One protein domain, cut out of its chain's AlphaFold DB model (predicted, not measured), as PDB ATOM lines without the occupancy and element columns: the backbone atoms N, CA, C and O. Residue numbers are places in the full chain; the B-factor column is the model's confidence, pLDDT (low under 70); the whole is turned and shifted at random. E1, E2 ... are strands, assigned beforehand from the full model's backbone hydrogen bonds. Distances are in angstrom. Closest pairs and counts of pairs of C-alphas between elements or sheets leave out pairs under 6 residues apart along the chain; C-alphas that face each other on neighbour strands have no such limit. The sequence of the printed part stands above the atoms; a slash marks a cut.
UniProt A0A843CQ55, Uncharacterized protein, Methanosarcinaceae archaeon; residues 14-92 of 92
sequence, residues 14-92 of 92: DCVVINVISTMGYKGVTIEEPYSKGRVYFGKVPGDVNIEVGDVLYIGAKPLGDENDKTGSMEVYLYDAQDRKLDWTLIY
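Overview. This is residues 14 to 92 of the 92 residues of an uncharacterized protein of Methanosarcinaceae archaeon (UniProt A0A843CQ55). A single antiparallel sheet of six strands folds back on itself like a small, nearly closed barrel: E3 and E2 make one leaf, E4, E5 and E6 the other, and the bent E1 is the hinge between them. The two edge strands, E3 and E6, come near each other where the curl almost closes, and the turn between E4 and E5 reaches the far end of the longest axis at Asn 68. The printed part has 79 residues with six named strands, E1 to E6 along the chain, in the sheet order E3, E2, E1, E4, E5, E6, and no named helix; the class is all strand. It is compact, with a radius of gyration of the C-alphas of 13.0 A, and spans 40 by 28 by 22 A.

Arrangement. Begin at E1, residues 14 to 22, which bends by 61 degrees at residue 18. Its residues 16 to 22 pair with E2, residues 26 to 32, in a hairpin, where N 21 and O 28 are 2.8 A apart, within hydrogen-bond range. Its residues 14 to 16 pair with E4, residues 56 to 63, antiparallel, with N 15 and O 57 at 2.8 A. Beyond E2, look for E3, residues 39 to 46, which bends by 63 degrees at residue 43; the two are a hairpin, with N 42 and O 29 at 2.8 A. E1, E2 and E3 are a meander, each strand the antiparallel neighbour of the one before, and with E4 they form a Greek key, in which the first strand is the antiparallel neighbour of the fourth. A second meander is E4, E5, residues 74 to 79, and E6, residues 85 to 91: find N 77 and O 60 at 2.8 A, then N 76 and O 89 at 2.9 A. Across the folded sheet, the closest C-alphas of E3 and E6 are those of Val 45 and Asp 87, 5.3 A. E1 and E6 are apart.

Along the chain. Find C-alpha 14 at (32.200, 67.479, 117.820); from there E1 runs 22.3 A to C-alpha 22. E2 measures 19.6 A and E3 19.5 A. E4, from C-alpha 56 at (35.884, 71.622, 114.635), covers 23.6 A, E5 15.9 A and E6 17.3 A, ending at C-alpha 91, (37.255, 67.671, 134.848).

Size, cuts and confidence. The C-alphas of Met 24 and Asn 68 are the two farthest apart, 40.8 A. The printed part has no cut and no long link; look for low confidence at residues 65 to 71, where pLDDT is under 70, against a mean of 91.6 for the printed part.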
ATOM      1  N   ASP A  14      31.753  66.360 118.633       97.00
ATOM      2  CA  ASP A  14      32.200  67.479 117.820       97.00
ATOM      3  C   ASP A  14      32.048  68.791 118.599       97.00
ATOM      4  O   ASP A  14      31.021  69.089 119.206       97.00
ATOM      5  N   CYS A  15      33.111  69.583 118.634       98.00
ATOM      6  CA  CYS A  15      33.168  70.824 119.392       98.00
ATOM      7  C   CYS A  15      33.840  71.917 118.570       98.00
ATOM      8  O   CYS A  15      34.794  71.669 117.834       98.00
ATOM      9  N   VAL A  16      33.371  73.150 118.736       98.50
ATOM     10  CA  VAL A  16      33.888  74.308 118.005       98.50
ATOM     11  C   VAL A  16      34.956  75.000 118.836       98.50
ATOM     12  O   VAL A  16      34.750  75.284 120.016       98.50
ATOM     13  N   VAL A  17      36.095  75.317 118.231       98.56
ATOM     14  CA  VAL A  17      37.135  76.140 118.853       98.56
ATOM     15  C   VAL A  17      36.622  77.570 118.996       98.56
ATOM     16  O   VAL A  17      36.341  78.243 118.008       98.56
ATOM     17  N   ILE A  18      36.534  78.058 120.232       98.56
ATOM     18  CA  ILE A  18      36.050  79.414 120.541       98.56
ATOM     19  C   ILE A  18      37.159  80.360 121.004       98.56
ATOM     20  O   ILE A  18      36.953  81.571 121.052       98.56
ATOM     21  N   ASN A  19      38.331  79.829 121.368       98.50
ATOM     22  CA  ASN A  19      39.487  80.627 121.764       98.50
ATOM     23  C   ASN A  19      40.797  79.862 121.534       98.50
ATOM     24  O   ASN A  19      40.879  78.669 121.831       98.50
ATOM     25  N   VAL A  20      41.830  80.575 121.080       98.12
ATOM     26  CA  VAL A  20      43.192  80.056 120.902       98.12
ATOM     27  C   VAL A  20      44.186  81.058 121.488       98.12
ATOM     28  O   VAL A  20      44.205  82.226 121.109       98.12
ATOM     29  N   ILE A  21      45.032  80.598 122.408       96.94
ATOM     30  CA  ILE A  21      46.097  81.380 123.044       96.94
ATOM     31  C   ILE A  21      47.436  80.747 122.681       96.94
ATOM     32  O   ILE A  21      47.733  79.630 123.096       96.94
ATOM     33  N   SER A  22      48.276  81.459 121.942       92.88
ATOM     34  CA  SER A  22      49.606  80.963 121.573       92.88
ATOM     35  C   SER A  22      50.644  81.284 122.651       92.88
ATOM     36  O   SER A  22      50.746  82.419 123.112       92.88
ATOM     37  N   THR A  23      51.455  80.292 123.021       85.44
ATOM     38  CA  THR A  23      52.610  80.426 123.928       85.44
ATOM     39  C   THR A  23      53.873  79.855 123.268       85.44
ATOM     40  O   THR A  23      53.804  79.282 122.180       85.44
ATOM     41  N   MET A  24      55.054  80.006 123.884       80.69
ATOM     42  CA  MET A  24      56.281  79.406 123.340       80.69
ATOM     43  C   MET A  24      56.221  77.872 123.457       80.69
ATOM     44  O   MET A  24      56.442  77.317 124.530       80.69
ATOM     45  N   GLY A  25      55.920  77.201 122.341       89.38
ATOM     46  CA  GLY A  25      55.924  75.738 122.193       89.38
ATOM     47  C   GLY A  25      54.548  75.066 122.245       89.38
ATOM     48  O   GLY A  25      54.401  73.967 121.716       89.38
ATOM     49  N   TYR A  26      53.535  75.735 122.803       95.38
ATOM     50  CA  TYR A  26      52.183  75.188 122.958       95.38
ATOM     51  C   TYR A  26      51.098  76.230 122.686       95.38
ATOM     52  O   TYR A  26      51.330  77.440 122.773       95.38
ATOM     53  N   LYS A  27      49.886  75.750 122.426       96.12
ATOM     54  CA  LYS A  27      48.655  76.531 122.353       96.12
ATOM     55  C   LYS A  27      47.718  76.130 123.489       96.12
ATOM     56  O   LYS A  27      47.532  74.950 123.777       96.12
ATOM     57  N   GLY A  28      47.112  77.133 124.108       97.62
ATOM     58  CA  GLY A  28      45.889  76.977 124.875       97.62
ATOM     59  C   GLY A  28      44.699  77.001 123.919       97.62
ATOM     60  O   GLY A  28      44.573  77.942 123.140       97.62
ATOM     61  N   VAL A  29      43.830  75.999 123.967       98.25
ATOM     62  CA  VAL A  29      42.638  75.891 123.118       98.25
ATOM     63  C   VAL A  29      41.417  75.730 124.010       98.25
ATOM     64  O   VAL A  29      41.368  74.836 124.855       98.25
ATOM     65  N   THR A  30      40.420  76.596 123.832       98.50
ATOM     66  CA  THR A  30      39.090  76.406 124.419       98.50
ATOM     67  C   THR A  30      38.129  75.986 123.327       98.50
ATOM     68  O   THR A  30      37.989  76.678 122.316       98.50
ATOM     69  N   ILE A  31      37.432  74.888 123.571       98.38
ATOM     70  CA  ILE A  31      36.362  74.394 122.710       98.38
ATOM     71  C   ILE A  31      35.009  74.546 123.408       98.38
ATOM     72  O   ILE A  31      34.944  74.589 124.640       98.38
ATOM     73  N   GLU A  32      33.943  74.602 122.623       98.44
ATOM     74  CA  GLU A  32      32.557  74.609 123.080       98.44
ATOM     75  C   GLU A  32      31.765  73.512 122.366       98.44
ATOM     76  O   GLU A  32      31.793  73.415 121.138       98.44
ATOM     77  N   GLU A  33      31.038  72.709 123.139       96.50
ATOM     78  CA  GLU A  33      30.068  71.764 122.592       96.50
ATOM     79  C   GLU A  33      28.795  72.542 122.178       96.50
ATOM     80  O   GLU A  33      28.235  73.286 123.000       96.50
ATOM     81  N   PRO A  34      28.342  72.444 120.912       93.62
ATOM     82  CA  PRO A  34      27.308  73.321 120.363       93.62
ATOM     83  C   PRO A  34      25.970  73.334 121.109       93.62
ATOM     84  O   PRO A  34      25.352  74.406 121.179       93.62
ATOM     85  N   TYR A  35      25.519  72.195 121.642       93.81
ATOM     86  CA  TYR A  35      24.192  72.028 122.237       93.81
ATOM     87  C   TYR A  35      24.148  72.452 123.706       93.81
ATOM     88  O   TYR A  35      23.334  73.292 124.090       93.81
ATOM     89  N   SER A  36      25.025  71.894 124.534       93.88
ATOM     90  CA  SER A  36      25.101  72.152 125.973       93.88
ATOM     91  C   SER A  36      25.778  73.475 126.309       93.88
ATOM     92  O   SER A  36      25.613  73.970 127.424       93.88
ATOM     93  N   LYS A  37      26.553  74.044 125.373       96.19
ATOM     94  CA  LYS A  37      27.441  75.193 125.616       96.19
ATOM     95  C   LYS A  37      28.521  74.915 126.661       96.19
ATOM     96  O   LYS A  37      29.154  75.847 127.161       96.19
ATOM     97  N   GLY A  38      28.748  73.639 126.982       94.69
ATOM     98  CA  GLY A  38      29.847  73.194 127.822       94.69
ATOM     99  C   GLY A  38      31.183  73.545 127.179       94.69
ATOM    100  O   GLY A  38      31.345  73.438 125.965       94.69
ATOM    101  N   ARG A  39      32.140  73.990 127.996       97.19
ATOM    102  CA  ARG A  39      33.456  74.436 127.534       97.19
ATOM    103  C   ARG A  39      34.557  73.677 128.237       97.19
ATOM    104  O   ARG A  39      34.499  73.481 129.449       97.19
ATOM    105  N   VAL A  40      35.589  73.326 127.480       97.50
ATOM    106  CA  VAL A  40      36.784  72.660 128.000       97.50
ATOM    107  C   VAL A  40      38.014  73.406 127.510       97.50
ATOM    108  O   VAL A  40      38.087  73.812 126.349       97.50
ATOM    109  N   TYR A  41      38.969  73.617 128.414       97.62
ATOM    110  CA  TYR A  41      40.254  74.235 128.109       97.62
ATOM    111  C   TYR A  41      41.370  73.189 128.110       97.62
ATOM    112  O   TYR A  41      41.533  72.445 129.078       97.62
ATOM    113  N   PHE A  42      42.158  73.195 127.040       97.75
ATOM    114  CA  PHE A  42      43.338  72.366 126.827       97.75
ATOM    115  C   PHE A  42      44.559  73.275 126.761       97.75
ATOM    116  O   PHE A  42      44.628  74.158 125.912       97.75
ATOM    117  N   GLY A  43      45.491  73.121 127.698       96.00
ATOM    118  CA  GLY A  43      46.582  74.080 127.894       96.00
ATOM    119  C   GLY A  43      47.885  73.742 127.172       96.00
ATOM    120  O   GLY A  43      48.812  74.551 127.212       96.00
ATOM    121  N   LYS A  44      48.001  72.546 126.592       96.31
ATOM    122  CA  LYS A  44      49.254  71.983 126.071       96.31
ATOM    123  C   LYS A  44      49.096  71.391 124.671       96.31
ATOM    124  O   LYS A  44      49.819  70.466 124.308       96.31
ATOM    125  N   VAL A  45      48.201  71.950 123.861       97.31
ATOM    126  CA  VAL A  45      48.097  71.577 122.445       97.31
ATOM    127  C   VAL A  45      49.421  71.921 121.738       97.31
ATOM    128  O   VAL A  45      49.952  73.010 121.983       97.31
ATOM    129  N   PRO A  46      49.995  71.046 120.890       96.25
ATOM    130  CA  PRO A  46      51.264  71.322 120.222       96.25
ATOM    131  C   PRO A  46      51.224  72.619 119.406       96.25
ATOM    132  O   PRO A  46      50.269  72.889 118.676       96.25
ATOM    133  N   GLY A  47      52.256  73.455 119.554       94.81
ATOM    134  CA  GLY A  47      52.286  74.793 118.955       94.81
ATOM    135  C   GLY A  47      52.383  74.817 117.425       94.81
ATOM    136  O   GLY A  47      52.030  75.821 116.810       94.81
ATOM    137  N   ASP A  48      52.840  73.726 116.819       93.88
ATOM    138  CA  ASP A  48      52.986  73.527 115.375       93.88
ATOM    139  C   ASP A  48      51.692  73.072 114.683       93.88
ATOM    140  O   ASP A  48      51.587  73.158 113.459       93.88
ATOM    141  N   VAL A  49      50.680  72.641 115.439       93.75
ATOM    142  CA  VAL A  49      49.369  72.268 114.891       93.75
ATOM    143  C   VAL A  49      48.595  73.539 114.546       93.75
ATOM    144  O   VAL A  49      48.401  74.405 115.403       93.75
ATOM    145  N   ASN A  50      48.142  73.678 113.296       94.31
ATOM    146  CA  ASN A  50      47.319  74.820 112.897       94.31
ATOM    147  C   ASN A  50      45.881  74.640 113.396       94.31
ATOM    148  O   ASN A  50      45.220  73.690 112.992       94.31
ATOM    149  N   ILE A  51      45.444  75.525 114.292       95.94
ATOM    150  CA  ILE A  51      44.108  75.542 114.899       95.94
ATOM    151  C   ILE A  51      43.695  77.001 115.001       95.94
ATOM    152  O   ILE A  51      44.451  77.819 115.544       95.94
ATOM    153  N   GLU A  52      42.506  77.299 114.511       97.19
ATOM    154  CA  GLU A  52      41.904  78.620 114.457       97.19
ATOM    155  C   GLU A  52      40.523  78.621 115.126       97.19
ATOM    156  O   GLU A  52      39.901  77.586 115.368       97.19
ATOM    157  N   VAL A  53      40.038  79.814 115.476       98.25
ATOM    158  CA  VAL A  53      38.675  79.973 115.998       98.25
ATOM    159  C   VAL A  53      37.677  79.623 114.895       98.25
ATOM    160  O   VAL A  53      37.764  80.152 113.790       98.25
ATOM    161  N   GLY A  54      36.704  78.774 115.222       98.25
ATOM    162  CA  GLY A  54      35.720  78.236 114.282       98.25
ATOM    163  C   GLY A  54      36.030  76.821 113.791       98.25
ATOM    164  O   GLY A  54      35.128  76.180 113.255       98.25
ATOM    165  N   ASP A  55      37.244  76.308 114.017       98.31
ATOM    166  CA  ASP A  55      37.581  74.921 113.691       98.31
ATOM    167  C   ASP A  55      36.753  73.930 114.514       98.31
ATOM    168  O   ASP A  55      36.378  74.202 115.658       98.31
ATOM    169  N   VAL A  56      36.515  72.748 113.940       98.19
ATOM    170  CA  VAL A  56      35.884  71.622 114.635       98.19
ATOM    171  C   VAL A  56      36.962  70.655 115.113       98.19
ATOM    172  O   VAL A  56      37.739  70.130 114.314       98.19
ATOM    173  N   LEU A  57      36.984  70.407 116.419       98.25
ATOM    174  CA  LEU A  57      37.807  69.398 117.082       98.25
ATOM    175  C   LEU A  57      36.909  68.431 117.852       98.25
ATOM    176  O   LEU A  57      35.724  68.693 118.043       98.25
ATOM    177  N   TYR A  58      37.479  67.323 118.316       98.06
ATOM    178  CA  TYR A  58      36.706  66.252 118.935       98.06
ATOM    179  C   TYR A  58      37.145  66.018 120.368       98.06
ATOM    180  O   TYR A  58      38.346  65.979 120.650       98.06
ATOM    181  N   ILE A  59      36.186  65.801 121.267       97.12
ATOM    182  CA  ILE A  59      36.480  65.335 122.622       97.12
ATOM    183  C   ILE A  59      35.959  63.946 122.879       97.12
ATOM    184  O   ILE A  59      34.811  63.639 122.589       97.12
ATOM    185  N   GLY A  60      36.799  63.136 123.506       95.12
ATOM    186  CA  GLY A  60      36.372  61.912 124.162       95.12
ATOM    187  C   GLY A  60      36.606  62.022 125.658       95.12
ATOM    188  O   GLY A  60      37.643  62.534 126.084       95.12
ATOM    189  N   ALA A  61      35.662  61.534 126.452       91.75
ATOM    190  CA  ALA A  61      35.741  61.582 127.903       91.75
ATOM    191  C   ALA A  61      35.523  60.192 128.497       91.75
ATOM    192  O   ALA A  61      34.687  59.430 128.019       91.75
ATOM    193  N   LYS A  62      36.252  59.866 129.563       89.56
ATOM    194  CA  LYS A  62      36.036  58.635 130.329       89.56
ATOM    195  C   LYS A  62      36.164  58.892 131.831       89.56
ATOM    196  O   LYS A  62      36.962  59.746 132.221       89.56
ATOM    197  N   PRO A  63      35.414  58.166 132.672       87.06
ATOM    198  CA  PRO A  63      35.502  58.316 134.117       87.06
ATOM    199  C   PRO A  63      36.886  57.920 134.634       87.06
ATOM    200  O   PRO A  63      37.520  56.984 134.138       87.06
ATOM    201  N   LEU A  64      37.347  58.647 135.648       79.75
ATOM    202  CA  LEU A  64      38.579  58.364 136.366       79.75
ATOM    203  C   LEU A  64      38.225  57.569 137.629       79.75
ATOM    204  O   LEU A  64      37.794  58.141 138.622       79.75
ATOM    205  N   GLY A  65      38.391  56.247 137.578       69.69
ATOM    206  CA  GLY A  65      38.083  55.342 138.694       69.69
ATOM    207  C   GLY A  65      37.190  54.171 138.289       69.69
ATOM    208  O   GLY A  65      36.760  54.074 137.140       69.69
ATOM    209  N   ASP A  66      36.946  53.256 139.229       65.31
ATOM    210  CA  ASP A  66      35.922  52.222 139.053       65.31
ATOM    211  C   ASP A  66      34.528  52.856 139.155       65.31
ATOM    212  O   ASP A  66      34.341  53.889 139.789       65.31
ATOM    213  N   GLU A  67      33.521  52.184 138.606       58.22
ATOM    214  CA  GLU A  67      32.090  52.536 138.632       58.22
ATOM    215  C   GLU A  67      31.502  52.850 140.033       58.22
ATOM    216  O   GLU A  67      30.406  53.396 140.142       58.22
ATOM    217  N   ASN A  68      32.247  52.572 141.110       56.12
ATOM    218  CA  ASN A  68      31.890  52.885 142.498       56.12
ATOM    219  C   ASN A  68      32.551  54.162 143.057       56.12
ATOM    220  O   ASN A  68      32.246  54.557 144.188       56.12
ATOM    221  N   ASP A  69      33.461  54.796 142.313       57.25
ATOM    222  CA  ASP A  69      34.149  56.017 142.723       57.25
ATOM    223  C   ASP A  69      33.259  57.240 142.434       57.25
ATOM    224  O   ASP A  69      33.030  57.646 141.296       57.25
ATOM    225  N   LYS A  70      32.682  57.803 143.500       53.88
ATOM    226  CA  LYS A  70      31.660  58.867 143.451       53.88
ATOM    227  C   LYS A  70      32.229  60.260 143.165       53.88
ATOM    228  O   LYS A  70      31.519  61.249 143.326       53.88
ATOM    229  N   THR A  71      33.505  60.352 142.814       62.28
ATOM    230  CA  THR A  71      34.215  61.624 142.652       62.28
ATOM    231  C   THR A  71      33.820  62.381 141.385       62.28
ATOM    232  O   THR A  71      34.154  63.555 141.281       62.28
ATOM    233  N   GLY A  72      33.094  61.755 140.444       70.25
ATOM    234  CA  GLY A  72      32.565  62.423 139.244       70.25
ATOM    235  C   GLY A  72      33.640  62.908 138.264       70.25
ATOM    236  O   GLY A  72      33.325  63.591 137.294       70.25
ATOM    237  N   SER A  73      34.902  62.548 138.509       85.19
ATOM    238  CA  SER A  73      36.046  63.035 137.750       85.19
ATOM    239  C   SER A  73      36.168  62.325 136.401       85.19
ATOM    240  O   SER A  73      36.020  61.105 136.312       85.19
ATOM    241  N   MET A  74      36.489  63.079 135.353       88.94
ATOM    242  CA  MET A  74      36.602  62.597 133.977       88.94
ATOM    243  C   MET A  74      37.975  62.946 133.395       88.94
ATOM    244  O   MET A  74      38.428  64.088 133.492       88.94
ATOM    245  N   GLU A  75      38.617  61.981 132.736       92.81
ATOM    246  CA  GLU A  75      39.709  62.249 131.797       92.81
ATOM    247  C   GLU A  75      39.109  62.638 130.451       92.81
ATOM    248  O   GLU A  75      38.380  61.849 129.847       92.81
ATOM    249  N   VAL A  76      39.437  63.834 129.970       94.94
ATOM    250  CA  VAL A  76      38.942  64.358 128.697       94.94
ATOM    251  C   VAL A  76      40.111  64.557 127.749       94.94
ATOM    252  O   VAL A  76      41.115  65.176 128.095       94.94
ATOM    253  N   TYR A  77      39.981  64.035 126.542       97.25
ATOM    254  CA  TYR A  77      41.010  64.010 125.512       97.25
ATOM    255  C   TYR A  77      40.562  64.835 124.313       97.25
ATOM    256  O   TYR A  77      39.418  64.707 123.892       97.25
ATOM    257  N   LEU A  78      41.466  65.647 123.764       98.25
ATOM    258  CA  LEU A  78      41.243  66.430 122.551       98.25
ATOM    259  C   LEU A  78      41.854  65.710 121.349       98.25
ATOM    260  O   LEU A  78      43.016  65.299 121.405       98.25
ATOM    261  N   TYR A  79      41.104  65.620 120.259       98.00
ATOM    262  CA  TYR A  79      41.527  65.005 119.006       98.00
ATOM    263  C   TYR A  79      41.283  65.942 117.824       98.00
ATOM    264  O   TYR A  79      40.360  66.760 117.844       98.00
ATOM    265  N   ASP A  80      42.092  65.789 116.779       96.94
ATOM    266  CA  ASP A  80      41.812  66.370 115.466       96.94
ATOM    267  C   ASP A  80      41.001  65.428 114.564       96.94
ATOM    268  O   ASP A  80      40.657  64.304 114.933       96.94
ATOM    269  N   ALA A  81      40.706  65.897 113.349       94.44
ATOM    270  CA  ALA A  81      39.970  65.146 112.332       94.44
ATOM    271  C   ALA A  81      40.726  63.928 111.765       94.44
ATOM    272  O   ALA A  81      40.160  63.185 110.968       94.44
ATOM    273  N   GLN A  82      41.996  63.731 112.128       94.94
ATOM    274  CA  GLN A  82      42.805  62.570 111.753       94.94
ATOM    275  C   GLN A  82      42.990  61.606 112.934       94.94
ATOM    276  O   GLN A  82      43.930  60.810 112.933       94.94
ATOM    277  N   ASP A  83      42.127  61.694 113.952       93.62
ATOM    278  CA  ASP A  83      42.173  60.895 115.180       93.62
ATOM    279  C   ASP A  83      43.464  61.061 115.996       93.62
ATOM    280  O   ASP A  83      43.744  60.277 116.912       93.62
ATOM    281  N   ARG A  84      44.263  62.097 115.721       95.44
ATOM    282  CA  ARG A  84      45.476  62.360 116.492       95.44
ATOM    283  C   ARG A  84      45.081  63.044 117.784       95.44
ATOM    284  O   ARG A  84      44.435  64.089 117.789       95.44
ATOM    285  N   LYS A  85      45.511  62.461 118.898       96.62
ATOM    286  CA  LYS A  85      45.348  63.057 120.220       96.62
ATOM    287  C   LYS A  85      46.274  64.265 120.360       96.62
ATOM    288  O   LYS A  85      47.492  64.119 120.294       96.62
ATOM    289  N   LEU A  86      45.682  65.432 120.574       97.50
ATOM    290  CA  LEU A  86      46.376  66.712 120.657       97.50
ATOM    291  C   LEU A  86      46.749  67.075 122.095       97.50
ATOM    292  O   LEU A  86      47.858  67.526 122.346       97.50
ATOM    293  N   ASP A  87      45.832  66.882 123.041       97.88
ATOM    294  CA  ASP A  87      46.038  67.187 124.460       97.88
ATOM    295  C   ASP A  87      45.014  66.421 125.318       97.88
ATOM    296  O   ASP A  87      44.195  65.648 124.807       97.88
ATOM    297  N   TRP A  88      45.061  66.605 126.633       96.94
ATOM    298  CA  TRP A  88      44.076  66.090 127.573       96.94
ATOM    299  C   TRP A  88      43.981  66.958 128.831       96.94
ATOM    300  O   TRP A  88      44.890  67.720 129.157       96.94
ATOM    301  N   THR A  89      42.875  66.830 129.555       96.12
ATOM    302  CA  THR A  89      42.643  67.519 130.825       96.12
ATOM    303  C   THR A  89      41.785  66.674 131.767       96.12
ATOM    304  O   THR A  89      41.229  65.647 131.370       96.12
ATOM    305  N   LEU A  90      41.691  67.109 133.022       92.88
ATOM    306  CA  LEU A  90      40.806  66.545 134.036       92.88
ATOM    307  C   LEU A  90      39.655  67.507 134.305       92.88
ATOM    308  O   LEU A  90      39.873  68.707 134.481       92.88
ATOM    309  N   ILE A  91      38.447  66.963 134.374       88.69
ATOM    310  CA  ILE A  91      37.255  67.671 134.848       88.69
ATOM    311  C   ILE A  91      36.793  66.979 136.131       88.69
ATOM    312  O   ILE A  91      36.847  65.752 136.204       88.69
ATOM    313  N   TYR A  92      36.391  67.765 137.130       83.25
ATOM    314  CA  TYR A  92      35.904  67.315 138.438       83.25
ATOM    315  C   TYR A  92      34.435  67.684 138.620       83.25
ATOM    316  O   TYR A  92      34.032  68.732 138.059       83.25
TER     317      TYR A  92